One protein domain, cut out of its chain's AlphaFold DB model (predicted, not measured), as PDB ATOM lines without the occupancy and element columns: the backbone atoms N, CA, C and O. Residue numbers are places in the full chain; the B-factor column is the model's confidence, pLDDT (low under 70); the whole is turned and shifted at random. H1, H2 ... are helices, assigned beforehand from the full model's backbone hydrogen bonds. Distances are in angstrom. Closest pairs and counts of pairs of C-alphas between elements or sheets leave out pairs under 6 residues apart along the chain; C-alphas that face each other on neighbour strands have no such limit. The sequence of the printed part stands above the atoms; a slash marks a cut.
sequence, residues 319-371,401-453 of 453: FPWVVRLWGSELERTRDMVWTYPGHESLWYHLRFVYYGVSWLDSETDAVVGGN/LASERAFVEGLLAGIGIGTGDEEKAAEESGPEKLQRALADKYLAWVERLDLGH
ATOM      1  N   PHE A 319     163.472 149.523 251.704       79.38
ATOM      2  CA  PHE A 319     162.554 148.386 251.805       79.38
ATOM      3  C   PHE A 319     162.130 147.830 250.429       79.38
ATOM      4  O   PHE A 319     162.287 146.627 250.224       79.38
ATOM      5  N   PRO A 320     161.737 148.659 249.432       81.38
ATOM      6  CA  PRO A 320     161.395 148.149 248.102       81.38
ATOM      7  C   PRO A 320     162.556 147.448 247.395       81.38
ATOM      8  O   PRO A 320     162.344 146.520 246.619       81.38
ATOM      9  N   TRP A 321     163.797 147.891 247.624       83.75
ATOM     10  CA  TRP A 321     164.959 147.217 247.052       83.75
ATOM     11  C   TRP A 321     165.164 145.837 247.676       83.75
ATOM     12  O   TRP A 321     165.372 144.876 246.940       83.75
ATOM     13  N   VAL A 322     165.040 145.725 249.003       84.69
ATOM     14  CA  VAL A 322     165.143 144.440 249.709       84.69
ATOM     15  C   VAL A 322     164.023 143.502 249.259       84.69
ATOM     16  O   VAL A 322     164.313 142.390 248.840       84.69
ATOM     17  N   VAL A 323     162.767 143.951 249.215       85.12
ATOM     18  CA  VAL A 323     161.646 143.145 248.691       85.12
ATOM     19  C   VAL A 323     161.948 142.605 247.291       85.12
ATOM     20  O   VAL A 323     161.815 141.405 247.055       85.12
ATOM     21  N   ARG A 324     162.436 143.449 246.369       85.62
ATOM     22  CA  ARG A 324     162.821 143.003 245.018       85.62
ATOM     23  C   ARG A 324     163.985 142.014 245.020       85.62
ATOM     24  O   ARG A 324     163.965 141.074 244.229       85.62
ATOM     25  N   LEU A 325     164.987 142.200 245.883       89.75
ATOM     26  CA  LEU A 325     166.106 141.263 246.024       89.75
ATOM     27  C   LEU A 325     165.592 139.857 246.363       89.75
ATOM     28  O   LEU A 325     165.928 138.905 245.666       89.75
ATOM     29  N   TRP A 326     164.754 139.735 247.395       91.06
ATOM     30  CA  TRP A 326     164.234 138.439 247.837       91.06
ATOM     31  C   TRP A 326     163.204 137.855 246.864       91.06
ATOM     32  O   TRP A 326     163.279 136.668 246.557       91.06
ATOM     33  N   GLY A 327     162.301 138.677 246.318       88.69
ATOM     34  CA  GLY A 327     161.316 138.239 245.323       88.69
ATOM     35  C   GLY A 327     161.967 137.710 244.041       88.69
ATOM     36  O   GLY A 327     161.646 136.612 243.593       88.69
ATOM     37  N   SER A 328     162.960 138.427 243.504       90.38
ATOM     38  CA  SER A 328     163.684 137.975 242.306       90.38
ATOM     39  C   SER A 328     164.494 136.695 242.540       90.38
ATOM     40  O   SER A 328     164.613 135.870 241.634       90.38
ATOM     41  N   GLU A 329     165.031 136.484 243.748       93.62
ATOM     42  CA  GLU A 329     165.718 135.231 244.076       93.62
ATOM     43  C   GLU A 329     164.734 134.066 244.251       93.62
ATOM     44  O   GLU A 329     165.064 132.933 243.898       93.62
ATOM     45  N   LEU A 330     163.513 134.328 244.731       91.44
ATOM     46  CA  LEU A 330     162.456 133.320 244.816       91.44
ATOM     47  C   LEU A 330     162.043 132.847 243.420       91.44
ATOM     48  O   LEU A 330     162.063 131.645 243.147       91.44
ATOM     49  N   GLU A 331     161.753 133.788 242.518       90.31
ATOM     50  CA  GLU A 331     161.460 133.512 241.107       90.31
ATOM     51  C   GLU A 331     162.573 132.680 240.470       90.31
ATOM     52  O   GLU A 331     162.320 131.622 239.882       90.31
ATOM     53  N   ARG A 332     163.822 133.121 240.636       93.19
ATOM     54  CA  ARG A 332     165.001 132.437 240.109       93.19
ATOM     55  C   ARG A 332     165.153 131.027 240.675       93.19
ATOM     56  O   ARG A 332     165.398 130.094 239.914       93.19
ATOM     57  N   THR A 333     165.012 130.852 241.986       93.19
ATOM     58  CA  THR A 333     165.142 129.535 242.626       93.19
ATOM     59  C   THR A 333     164.051 128.589 242.131       93.19
ATOM     60  O   THR A 333     164.344 127.435 241.819       93.19
ATOM     61  N   ARG A 334     162.820 129.081 241.944       91.75
ATOM     62  CA  ARG A 334     161.732 128.314 241.324       91.75
ATOM     63  C   ARG A 334     162.051 127.904 239.880       91.75
ATOM     64  O   ARG A 334     161.850 126.740 239.537       91.75
ATOM     65  N   ASP A 335     162.635 128.786 239.063       92.69
ATOM     66  CA  ASP A 335     163.078 128.435 237.697       92.69
ATOM     67  C   ASP A 335     164.167 127.357 237.711       92.69
ATOM     68  O   ASP A 335     164.216 126.472 236.848       92.69
ATOM     69  N   MET A 336     165.053 127.415 238.704       93.56
ATOM     70  CA  MET A 336     166.094 126.414 238.876       93.56
ATOM     71  C   MET A 336     165.510 125.058 239.270       93.56
ATOM     72  O   MET A 336     165.941 124.060 238.704       93.56
ATOM     73  N   VAL A 337     164.507 125.003 240.154       90.81
ATOM     74  CA  VAL A 337     163.791 123.753 240.484       90.81
ATOM     75  C   VAL A 337     163.097 123.181 239.245       90.81
ATOM     76  O   VAL A 337     163.146 121.976 239.001       90.81
ATOM     77  N   TRP A 338     162.500 124.040 238.416       89.81
ATOM     78  CA  TRP A 338     161.883 123.635 237.151       89.81
ATOM     79  C   TRP A 338     162.872 122.992 236.174       89.81
ATOM     80  O   TRP A 338     162.547 121.982 235.535       89.81
ATOM     81  N   THR A 339     164.053 123.603 236.059       92.81
ATOM     82  CA  THR A 339     165.123 123.203 235.136       92.81
ATOM     83  C   THR A 339     165.885 121.979 235.644       92.81
ATOM     84  O   THR A 339     166.255 121.112 234.854       92.81
ATOM     85  N   TYR A 340     166.094 121.895 236.957       91.12
ATOM     86  CA  TYR A 340     166.899 120.881 237.630       91.12
ATOM     87  C   TYR A 340     166.092 120.225 238.768       91.12
ATOM     88  O   TYR A 340     166.388 120.445 239.948       91.12
ATOM     89  N   PRO A 341     165.053 119.428 238.450       87.75
ATOM     90  CA  PRO A 341     164.276 118.734 239.470       87.75
ATOM     91  C   PRO A 341     165.125 117.669 240.181       87.75
ATOM     92  O   PRO A 341     166.038 117.082 239.602       87.75
ATOM     93  N   GLY A 342     164.802 117.390 241.444       85.00
ATOM     94  CA  GLY A 342     165.451 116.360 242.263       85.00
ATOM     95  C   GLY A 342     166.669 116.834 243.059       85.00
ATOM     96  O   GLY A 342     167.340 116.016 243.679       85.00
ATOM     97  N   HIS A 343     166.960 118.135 243.071       88.69
ATOM     98  CA  HIS A 343     168.048 118.698 243.869       88.69
ATOM     99  C   HIS A 343     167.528 119.331 245.162       88.69
ATOM    100  O   HIS A 343     167.024 120.451 245.165       88.69
ATOM    101  N   GLU A 344     167.700 118.623 246.277       88.12
ATOM    102  CA  GLU A 344     167.300 119.057 247.629       88.12
ATOM    103  C   GLU A 344     167.876 120.409 248.036       88.12
ATOM    104  O   GLU A 344     167.215 121.198 248.705       88.12
ATOM    105  N   SER A 345     169.108 120.694 247.616       89.62
ATOM    106  CA  SER A 345     169.759 121.985 247.808       89.62
ATOM    107  C   SER A 345     168.833 123.129 247.368       89.62
ATOM    108  O   SER A 345     168.539 124.014 248.169       89.62
ATOM    109  N   LEU A 346     168.242 123.060 246.173       91.81
ATOM    110  CA  LEU A 346     167.334 124.094 245.670       91.81
ATOM    111  C   LEU A 346     166.105 124.283 246.566       91.81
ATOM    112  O   LEU A 346     165.721 125.421 246.829       91.81
ATOM    113  N   TRP A 347     165.549 123.200 247.110       89.25
ATOM    114  CA  TRP A 347     164.427 123.254 248.052       89.25
ATOM    115  C   TRP A 347     164.812 123.891 249.390       89.25
ATOM    116  O   TRP A 347     164.105 124.769 249.884       89.25
ATOM    117  N   TYR A 348     165.990 123.564 249.934       89.19
ATOM    118  CA  TYR A 348     166.531 124.281 251.094       89.19
ATOM    119  C   TYR A 348     166.711 125.777 250.808       89.19
ATOM    120  O   TYR A 348     166.516 126.604 251.702       89.19
ATOM    121  N   HIS A 349     167.087 126.153 249.578       92.31
ATOM    122  CA  HIS A 349     167.199 127.566 249.228       92.31
ATOM    123  C   HIS A 349     165.831 128.222 249.168       92.31
ATOM    124  O   HIS A 349     165.662 129.300 249.727       92.31
ATOM    125  N   LEU A 350     164.872 127.558 248.528       89.69
ATOM    126  CA  LEU A 350     163.522 128.064 248.352       89.69
ATOM    127  C   LEU A 350     162.858 128.315 249.707       89.69
ATOM    128  O   LEU A 350     162.334 129.404 249.921       89.69
ATOM    129  N   ARG A 351     162.996 127.383 250.664       87.56
ATOM    130  CA  ARG A 351     162.559 127.588 252.055       87.56
ATOM    131  C   ARG A 351     163.249 128.781 252.712       87.56
ATOM    132  O   ARG A 351     162.584 129.593 253.344       87.56
ATOM    133  N   PHE A 352     164.567 128.922 252.556       90.75
ATOM    134  CA  PHE A 352     165.292 130.082 253.085       90.75
ATOM    135  C   PHE A 352     164.748 131.404 252.525       90.75
ATOM    136  O   PHE A 352     164.493 132.335 253.288       90.75
ATOM    137  N   VAL A 353     164.557 131.490 251.203       90.38
ATOM    138  CA  VAL A 353     164.047 132.704 250.558       90.38
ATOM    139  C   VAL A 353     162.610 132.970 250.994       90.38
ATOM    140  O   VAL A 353     162.284 134.104 251.336       90.38
ATOM    141  N   TYR A 354     161.783 131.927 251.074       85.62
ATOM    142  CA  TYR A 354     160.424 132.000 251.598       85.62
ATOM    143  C   TYR A 354     160.375 132.610 252.999       85.62
ATOM    144  O   TYR A 354     159.648 133.577 253.207       85.62
ATOM    145  N   TYR A 355     161.172 132.105 253.947       84.44
ATOM    146  CA  TYR A 355     161.187 132.656 255.303       84.44
ATOM    147  C   TYR A 355     161.645 134.114 255.322       84.44
ATOM    148  O   TYR A 355     161.110 134.909 256.090       84.44
ATOM    149  N   GLY A 356     162.586 134.489 254.452       84.62
ATOM    150  CA  GLY A 356     162.982 135.884 254.293       84.62
ATOM    151  C   GLY A 356     161.844 136.772 253.791       84.62
ATOM    152  O   GLY A 356     161.594 137.821 254.376       84.62
ATOM    153  N   VAL A 357     161.114 136.343 252.757       84.12
ATOM    154  CA  VAL A 357     159.955 137.080 252.223       84.12
ATOM    155  C   VAL A 357     158.811 137.138 253.239       84.12
ATOM    156  O   VAL A 357     158.231 138.199 253.438       84.12
ATOM    157  N   SER A 358     158.523 136.037 253.936       79.75
ATOM    158  CA  SER A 358     157.478 135.981 254.968       79.75
ATOM    159  C   SER A 358     157.798 136.889 256.142       79.75
ATOM    160  O   SER A 358     156.900 137.511 256.703       79.75
ATOM    161  N   TRP A 359     159.074 136.970 256.515       82.19
ATOM    162  CA  TRP A 359     159.511 137.920 257.518       82.19
ATOM    163  C   TRP A 359     159.283 139.358 257.032       82.19
ATOM    164  O   TRP A 359     158.648 140.128 257.743       82.19
ATOM    165  N   LEU A 360     159.679 139.703 255.799       79.38
ATOM    166  CA  LEU A 360     159.423 141.034 255.223       79.38
ATOM    167  C   LEU A 360     157.927 141.401 255.192       79.38
ATOM    168  O   LEU A 360     157.594 142.555 255.451       79.38
ATOM    169  N   ASP A 361     157.048 140.434 254.922       76.19
ATOM    170  CA  ASP A 361     155.589 140.616 254.927       76.19
ATOM    171  C   ASP A 361     155.032 140.904 256.330       76.19
ATOM    172  O   ASP A 361     154.263 141.848 256.533       76.19
ATOM    173  N   SER A 362     155.506 140.166 257.340       72.50
ATOM    174  CA  SER A 362     155.131 140.428 258.736       72.50
ATOM    175  C   SER A 362     155.541 141.832 259.198       72.50
ATOM    176  O   SER A 362     154.825 142.486 259.959       72.50
ATOM    177  N   GLU A 363     156.660 142.337 258.676       68.31
ATOM    178  CA  GLU A 363     157.146 143.685 258.962       68.31
ATOM    179  C   GLU A 363     156.301 144.766 258.262       68.31
ATOM    180  O   GLU A 363     156.151 145.869 258.792       68.31
ATOM    181  N   THR A 364     155.702 144.485 257.096       60.91
ATOM    182  CA  THR A 364     154.719 145.390 256.469       60.91
ATOM    183  C   THR A 364     153.396 145.429 257.221       60.91
ATOM    184  O   THR A 364     152.858 146.518 257.442       60.91
ATOM    185  N   ASP A 365     152.904 144.284 257.691       55.25
ATOM    186  CA  ASP A 365     151.659 144.202 258.461       55.25
ATOM    187  C   ASP A 365     151.766 144.935 259.810       55.25
ATOM    188  O   ASP A 365     150.841 145.658 260.207       55.25
ATOM    189  N   ALA A 366     152.932 144.858 260.465       53.09
ATOM    190  CA  ALA A 366     153.234 145.621 261.677       53.09
ATOM    191  C   ALA A 366     153.177 147.150 261.458       53.09
ATOM    192  O   ALA A 366     152.764 147.892 262.351       53.09
ATOM    193  N   VAL A 367     153.536 147.635 260.262       47.25
ATOM    194  CA  VAL A 367     153.479 149.065 259.892       47.25
ATOM    195  C   VAL A 367     152.054 149.521 259.574       47.25
ATOM    196  O   VAL A 367     151.688 150.658 259.874       47.25
ATOM    197  N   VAL A 368     151.245 148.655 258.956       44.97
ATOM    198  CA  VAL A 368     149.882 148.979 258.494       44.97
ATOM    199  C   VAL A 368     148.827 148.735 259.590       44.97
ATOM    200  O   VAL A 368     147.677 149.162 259.460       44.97
ATOM    201  N   GLY A 369     149.207 148.129 260.721       36.59
ATOM    202  CA  GLY A 369     148.279 147.774 261.800       36.59
ATOM    203  C   GLY A 369     147.344 146.624 261.411       36.59
ATOM    204  O   GLY A 369     146.229 146.523 261.933       36.59
ATOM    205  N   GLY A 370     147.780 145.788 260.465       35.59
ATOM    206  CA  GLY A 370     147.067 144.606 260.009       35.59
ATOM    207  C   GLY A 370     147.209 143.493 261.036       35.59
ATOM    208  O   GLY A 370     148.264 142.891 261.182       35.59
ATOM    209  N   ASN A 371     146.139 143.218 261.778       32.81
ATOM    210  CA  ASN A 371     146.095 142.123 262.738       32.81
ATOM    211  C   ASN A 371     145.907 140.793 261.985       32.81
ATOM    212  O   ASN A 371     144.806 140.237 261.967       32.81
ATOM    213  N   LEU A 401     160.261 115.024 249.146       68.19
ATOM    214  CA  LEU A 401     159.096 115.500 248.395       68.19
ATOM    215  C   LEU A 401     157.803 115.486 249.227       68.19
ATOM    216  O   LEU A 401     156.949 116.351 249.055       68.19
ATOM    217  N   ALA A 402     157.676 114.524 250.144       70.94
ATOM    218  CA  ALA A 402     156.538 114.416 251.044       70.94
ATOM    219  C   ALA A 402     156.554 115.495 252.140       70.94
ATOM    220  O   ALA A 402     155.513 116.097 252.409       70.94
ATOM    221  N   SER A 403     157.717 115.783 252.740       77.25
ATOM    222  CA  SER A 403     157.826 116.848 253.747       77.25
ATOM    223  C   SER A 403     157.642 118.233 253.124       77.25
ATOM    224  O   SER A 403     157.011 119.102 253.723       77.25
ATOM    225  N   GLU A 404     158.114 118.427 251.891       79.38
ATOM    226  CA  GLU A 404     157.900 119.655 251.127       79.38
ATOM    227  C   GLU A 404     156.430 119.862 250.757       79.38
ATOM    228  O   GLU A 404     155.896 120.956 250.923       79.38
ATOM    229  N   ARG A 405     155.745 118.800 250.329       72.12
ATOM    230  CA  ARG A 405     154.301 118.837 250.094       72.12
ATOM    231  C   ARG A 405     153.538 119.263 251.343       72.12
ATOM    232  O   ARG A 405     152.761 120.207 251.273       72.12
ATOM    233  N   ALA A 406     153.793 118.615 252.480       77.69
ATOM    234  CA  ALA A 406     153.129 118.952 253.739       77.69
ATOM    235  C   ALA A 406     153.372 120.418 254.139       77.69
ATOM    236  O   ALA A 406     152.453 121.111 254.580       77.69
ATOM    237  N   PHE A 407     154.597 120.911 253.930       78.69
ATOM    238  CA  PHE A 407     154.945 122.308 254.163       78.69
ATOM    239  C   PHE A 407     154.135 123.265 253.274       78.69
ATOM    240  O   PHE A 407     153.497 124.194 253.773       78.69
ATOM    241  N   VAL A 408     154.120 123.023 251.960       73.50
ATOM    242  CA  VAL A 408     153.407 123.863 250.986       73.50
ATOM    243  C   VAL A 408     151.892 123.804 251.199       73.50
ATOM    244  O   VAL A 408     151.217 124.827 251.102       73.50
ATOM    245  N   GLU A 409     151.337 122.638 251.525       72.38
ATOM    246  CA  GLU A 409     149.917 122.483 251.851       72.38
ATOM    247  C   GLU A 409     149.529 123.306 253.089       72.38
ATOM    248  O   GLU A 409     148.524 124.020 253.050       72.38
ATOM    249  N   GLY A 410     150.346 123.287 254.150       72.00
ATOM    250  CA  GLY A 410     150.138 124.128 255.335       72.00
ATOM    251  C   GLY A 410     150.188 125.628 255.019       72.00
ATOM    252  O   GLY A 410     149.327 126.396 255.453       72.00
ATOM    253  N   LEU A 411     151.147 126.037 254.189       68.00
ATOM    254  CA  LEU A 411     151.325 127.416 253.732       68.00
ATOM    255  C   LEU A 411     150.117 127.922 252.925       68.00
ATOM    256  O   LEU A 411     149.637 129.037 253.143       68.00
ATOM    257  N   LEU A 412     149.581 127.094 252.026       65.00
ATOM    258  CA  LEU A 412     148.412 127.426 251.206       65.00
ATOM    259  C   LEU A 412     147.098 127.411 251.994       65.00
ATOM    260  O   LEU A 412     146.224 128.249 251.738       65.00
ATOM    261  N   ALA A 413     146.969 126.515 252.977       64.38
ATOM    262  CA  ALA A 413     145.820 126.469 253.876       64.38
ATOM    263  C   ALA A 413     145.667 127.782 254.666       64.38
ATOM    264  O   ALA A 413     144.551 128.287 254.799       64.38
ATOM    265  N   GLY A 414     146.779 128.394 255.090       60.66
ATOM    266  CA  GLY A 414     146.788 129.694 255.773       60.66
ATOM    267  C   GLY A 414     146.270 130.873 254.932       60.66
ATOM    268  O   GLY A 414     145.838 131.883 255.489       60.66
ATOM    269  N   ILE A 415     146.257 130.754 253.595       58.09
ATOM    270  CA  ILE A 415     145.822 131.815 252.657       58.09
ATOM    271  C   ILE A 415     144.529 131.432 251.906       58.09
ATOM    272  O   ILE A 415     144.033 132.183 251.066       58.09
ATOM    273  N   GLY A 416     143.921 130.288 252.238       56.12
ATOM    274  CA  GLY A 416     142.659 129.840 251.641       56.12
ATOM    275  C   GLY A 416     142.786 129.376 250.186       56.12
ATOM    276  O   GLY A 416     141.826 129.486 249.422       56.12
ATOM    277  N   ILE A 417     143.960 128.881 249.777       56.81
ATOM    278  CA  ILE A 417     144.168 128.273 248.455       56.81
ATOM    279  C   ILE A 417     143.891 126.772 248.564       56.81
ATOM    280  O   ILE A 417     144.564 126.062 249.306       56.81
ATOM    281  N   GLY A 418     142.897 126.281 247.820       55.16
ATOM    282  CA  GLY A 418     142.595 124.852 247.745       55.16
ATOM    283  C   GLY A 418     143.674 124.091 246.971       55.16
ATOM    284  O   GLY A 418     144.026 124.472 245.858       55.16
ATOM    285  N   THR A 419     144.175 122.997 247.539       56.66
ATOM    286  CA  THR A 419     145.271 122.172 246.991       56.66
ATOM    287  C   THR A 419     144.795 121.003 246.115       56.66
ATOM    288  O   THR A 419     145.576 120.126 245.763       56.66
ATOM    289  N   GLY A 420     143.510 120.961 245.757       57.53
ATOM    290  CA  GLY A 420     142.819 119.695 245.490       57.53
ATOM    291  C   GLY A 420     143.101 118.986 244.162       57.53
ATOM    292  O   GLY A 420     143.242 117.762 244.177       57.53
ATOM    293  N   ASP A 421     143.165 119.710 243.040       58.66
ATOM    294  CA  ASP A 421     142.979 119.079 241.719       58.66
ATOM    295  C   ASP A 421     144.254 119.047 240.858       58.66
ATOM    296  O   ASP A 421     144.570 118.017 240.261       58.66
ATOM    297  N   GLU A 422     145.039 120.128 240.830       61.59
ATOM    298  CA  GLU A 422     146.270 120.202 240.021       61.59
ATOM    299  C   GLU A 422     147.409 119.345 240.592       61.59
ATOM    300  O   GLU A 422     148.184 118.757 239.842       61.59
ATOM    301  N   GLU A 423     147.489 119.221 241.918       61.75
ATOM    302  CA  GLU A 423     148.538 118.446 242.587       61.75
ATOM    303  C   GLU A 423     148.319 116.940 242.456       61.75
ATOM    304  O   GLU A 423     149.263 116.207 242.175       61.75
ATOM    305  N   LYS A 424     147.065 116.479 242.561       61.06
ATOM    306  CA  LYS A 424     146.712 115.076 242.301       61.06
ATOM    307  C   LYS A 424     146.999 114.694 240.850       61.06
ATOM    308  O   LYS A 424     147.576 113.641 240.598       61.06
ATOM    309  N   ALA A 425     146.685 115.578 239.901       60.47
ATOM    310  CA  ALA A 425     147.030 115.380 238.493       60.47
ATOM    311  C   ALA A 425     148.557 115.397 238.248       60.47
ATOM    312  O   ALA A 425     149.072 114.667 237.394       60.47
ATOM    313  N   ALA A 426     149.310 116.210 238.996       63.03
ATOM    314  CA  ALA A 426     150.772 116.237 238.943       63.03
ATOM    315  C   ALA A 426     151.398 114.960 239.536       63.03
ATOM    316  O   ALA A 426     152.338 114.412 238.962       63.03
ATOM    317  N   GLU A 427     150.844 114.446 240.632       63.34
ATOM    318  CA  GLU A 427     151.270 113.219 241.312       63.34
ATOM    319  C   GLU A 427     151.061 111.977 240.431       63.34
ATOM    320  O   GLU A 427     151.982 111.179 240.252       63.34
ATOM    321  N   GLU A 428     149.908 111.882 239.759       66.94
ATOM    322  CA  GLU A 428     149.626 110.836 238.761       66.94
ATOM    323  C   GLU A 428     150.576 110.880 237.555       66.94
ATOM    324  O   GLU A 428     150.730 109.895 236.829       66.94
ATOM    325  N   SER A 429     151.228 112.021 237.328       72.25
ATOM    326  CA  SER A 429     152.068 112.259 236.161       72.25
ATOM    327  C   SER A 429     153.576 112.300 236.449       72.25
ATOM    328  O   SER A 429     154.358 112.479 235.508       72.25
ATOM    329  N   GLY A 430     153.982 112.038 237.699       78.94
ATOM    330  CA  GLY A 430     155.357 111.746 238.111       78.94
ATOM    331  C   GLY A 430     156.007 112.798 239.029       78.94
ATOM    332  O   GLY A 430     155.583 113.955 239.073       78.94
ATOM    333  N   PRO A 431     157.095 112.432 239.738       78.81
ATOM    334  CA  PRO A 431     157.691 113.248 240.805       78.81
ATOM    335  C   PRO A 431     158.233 114.605 240.330       78.81
ATOM    336  O   PRO A 431     158.234 115.567 241.092       78.81
ATOM    337  N   GLU A 432     158.671 114.724 239.076       81.31
ATOM    338  CA  GLU A 432     159.152 115.995 238.516       81.31
ATOM    339  C   GLU A 432     158.027 117.016 238.305       81.31
ATOM    340  O   GLU A 432     158.222 118.213 238.510       81.31
ATOM    341  N   LYS A 433     156.837 116.561 237.893       82.31
ATOM    342  CA  LYS A 433     155.681 117.447 237.700       82.31
ATOM    343  C   LYS A 433     155.131 117.923 239.035       82.31
ATOM    344  O   LYS A 433     154.794 119.096 239.152       82.31
ATOM    345  N   LEU A 434     155.127 117.043 240.038       80.44
ATOM    346  CA  LEU A 434     154.807 117.411 241.413       80.44
ATOM    347  C   LEU A 434     155.775 118.479 241.945       80.44
ATOM    348  O   LEU A 434     155.328 119.496 242.461       80.44
ATOM    349  N   GLN A 435     157.087 118.312 241.738       82.50
ATOM    350  CA  GLN A 435     158.087 119.320 242.115       82.50
ATOM    351  C   GLN A 435     157.827 120.690 241.481       82.50
ATOM    352  O   GLN A 435     157.893 121.707 242.167       82.50
ATOM    353  N   ARG A 436     157.507 120.733 240.183       85.19
ATOM    354  CA  ARG A 436     157.188 121.993 239.491       85.19
ATOM    355  C   ARG A 436     155.939 122.656 240.068       85.19
ATOM    356  O   ARG A 436     155.998 123.828 240.423       85.19
ATOM    357  N   ALA A 437     154.866 121.886 240.251       82.88
ATOM    358  CA  ALA A 437     153.621 122.383 240.831       82.88
ATOM    359  C   ALA A 437     153.817 122.927 242.259       82.88
ATOM    360  O   ALA A 437     153.266 123.968 242.607       82.88
ATOM    361  N   LEU A 438     154.627 122.255 243.085       82.62
ATOM    362  CA  LEU A 438     154.976 122.732 244.426       82.62
ATOM    363  C   LEU A 438     155.797 124.028 244.380       82.62
ATOM    364  O   LEU A 438     155.512 124.951 245.140       82.62
ATOM    365  N   ALA A 439     156.767 124.140 243.470       84.06
ATOM    366  CA  ALA A 439     157.563 125.356 243.318       84.06
ATOM    367  C   ALA A 439     156.711 126.558 242.862       84.06
ATOM    368  O   ALA A 439     156.898 127.668 243.357       84.06
ATOM    369  N   ASP A 440     155.733 126.350 241.975       84.88
ATOM    370  CA  ASP A 440     154.826 127.415 241.520       84.88
ATOM    371  C   ASP A 440     153.930 127.941 242.641       84.88
ATOM    372  O   ASP A 440     153.613 129.129 242.695       84.88
ATOM    373  N   LYS A 441     153.560 127.076 243.587       81.81
ATOM    374  CA  LYS A 441     152.760 127.463 244.753       81.81
ATOM    375  C   LYS A 441     153.494 128.446 245.670       81.81
ATOM    376  O   LYS A 441     152.841 129.320 246.238       81.81
ATOM    377  N   TYR A 442     154.825 128.369 245.769       79.56
ATOM    378  CA  TYR A 442     155.621 129.393 246.461       79.56
ATOM    379  C   TYR A 442     155.507 130.760 245.782       79.56
ATOM    380  O   TYR A 442     155.363 131.771 246.466       79.56
ATOM    381  N   LEU A 443     155.539 130.800 244.448       78.06
ATOM    382  CA  LEU A 443     155.392 132.045 243.693       78.06
ATOM    383  C   LEU A 443     153.978 132.621 243.848       78.06
ATOM    384  O   LEU A 443     153.824 133.790 244.190       78.06
ATOM    385  N   ALA A 444     152.953 131.779 243.692       77.75
ATOM    386  CA  ALA A 444     151.555 132.169 243.861       77.75
ATOM    387  C   ALA A 444     151.250 132.697 245.275       77.75
ATOM    388  O   ALA A 444     150.333 133.501 245.457       77.75
ATOM    389  N   TRP A 445     152.002 132.241 246.282       77.44
ATOM    390  CA  TRP A 445     151.961 132.796 247.629       77.44
ATOM    391  C   TRP A 445     152.556 134.210 247.678       77.44
ATOM    392  O   TRP A 445     151.874 135.113 248.162       77.44
ATOM    393  N   VAL A 446     153.757 134.430 247.125       72.38
ATOM    394  CA  VAL A 446     154.407 135.758 247.094       72.38
ATOM    395  C   VAL A 446     153.572 136.795 246.347       72.38
ATOM    396  O   VAL A 446     153.417 137.906 246.841       72.38
ATOM    397  N   GLU A 447     152.986 136.440 245.201       72.50
ATOM    398  CA  GLU A 447     152.145 137.348 244.397       72.50
ATOM    399  C   GLU A 447     150.916 137.883 245.154       72.50
ATOM    400  O   GLU A 447     150.298 138.864 244.736       72.50
ATOM    401  N   ARG A 448     150.527 137.234 246.258       70.12
ATOM    402  CA  ARG A 448     149.402 137.648 247.105       70.12
ATOM    403  C   ARG A 448     149.814 138.476 248.315       70.12
ATOM    404  O   ARG A 448     148.923 138.953 249.021       70.12
ATOM    405  N   LEU A 449     151.110 138.618 248.574       66.50
ATOM    406  CA  LEU A 449     151.615 139.463 249.647       66.50
ATOM    407  C   LEU A 449     151.547 140.925 249.204       66.50
ATOM    408  O   LEU A 449     151.941 141.266 248.087       66.50
ATOM    409  N   ASP A 450     151.056 141.802 250.077       61.50
ATOM    410  CA  ASP A 450     150.971 143.239 249.796       61.50
ATOM    411  C   ASP A 450     152.298 143.927 250.141       61.50
ATOM    412  O   ASP A 450     152.382 144.822 250.979       61.50
ATOM    413  N   LEU A 451     153.374 143.491 249.482       60.56
ATOM    414  CA  LEU A 451     154.724 144.023 249.698       60.56
ATOM    415  C   LEU A 451     154.969 145.364 248.975       60.56
ATOM    416  O   LEU A 451     156.113 145.812 248.869       60.56
ATOM    417  N   GLY A 452     153.907 146.025 248.494       52.66
ATOM    418  CA  GLY A 452     153.968 147.351 247.876       52.66
ATOM    419  C   GLY A 452     154.706 147.383 246.533       52.66
ATOM    420  O   GLY A 452     155.677 148.130 246.395       52.66
ATOM    421  N   HIS A 453     154.248 146.570 245.572       39.44
ATOM    422  CA  HIS A 453     154.742 146.544 244.187       39.44
ATOM    423  C   HIS A 453     154.687 147.898 243.469       39.44
ATOM    424  O   HIS A 453     153.654 148.606 243.575       39.44
TER     425      HIS A 453
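AT A GLANCE: This is residues 319 to 371 and 401 to 453 of the 453 residues of the protein "Protein prenylyltransferase" of Linnemannia elongata AG-77 (UniProt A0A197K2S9). H1 and H2 make a long helical hairpin, and H5 packs alongside H1 as the third member of a three-helix bundle, though it only comes close to H2. Short H4 folds back over the first part of H5, on the side away from H1, and H3 packs along H5 as well, near the first part of H2; the five helices run roughly along the long axis. The printed part has 106 residues with five named helices, H1 to H5 in order along the chain, and no named strand: the class is all helix. The whole is compact, with a radius of gyration of the C-alphas of 14.2 A, and elongated, spanning 44 by 26 by 21 A.

IN THESE COORDINATES: Find C-alpha 319 at (162.554, 148.386, 251.805); from there H1, residues 319 to 339, runs 30.3 A. After a tight link, look for H2, residues 344 to 368, which begins at C-alpha 344, (167.300, 119.057, 247.629), and is 36.3 A long. Beyond the cut, H3 takes residues 401 to 413 and measures 18.1 A. H4 is residues 422 to 427. H5, residues 431 to 446, runs 23.6 A to C-alpha 446 at (154.407, 135.758, 247.094).

HOW THE PARTS SIT: Begin with H5, the hub, which touches three helices. It touches H1 at a shallow tilt of 12 degrees, opposite ways; look at the closest C-alphas, Arg 334 and Ala 439, 5.5 A apart. H3 touches H5 at a shallow tilt of 30 degrees, the same way, with the C-alphas of Val 408 and Leu 438 closest at 6.8 A. H4 and H5 form a hairpin at 31 degrees, in which H5 touches H4 with residues 433 to 438 alone; the closest C-alphas, Ala 426 and Leu 434, are 4.9 A apart. H1 and H2 form the other hairpin, at 27 degrees, their closest C-alphas being those of Leu 330 and Val 353 at 6.0 A. H2 and H5 are close but not clearly touching, with the C-alphas of Tyr 354 and Tyr 442 closest at 7.5 A. H2 and H3 are near each other, while H4 is apart from H1 and H2. In H1, H2, H3 and H4 every O i to N i+4 pair is within hydrogen-bond range; in H5, 10 of 12 are.

THE WHOLE: The two farthest C-alphas, those of Gly 369 and Ser 429, are 44.0 A apart. Residues 372 to 400 are not printed, and C-alphas 371 and 401 stand 32.9 A apart across the cut. Of the links printed whole, that from H3 to H4 is short and the others are tight. The mean pLDDT of the printed part is 75.4; look for values under 70 at residues 363 to 371, 401, 411 to 428 and 449 to 453.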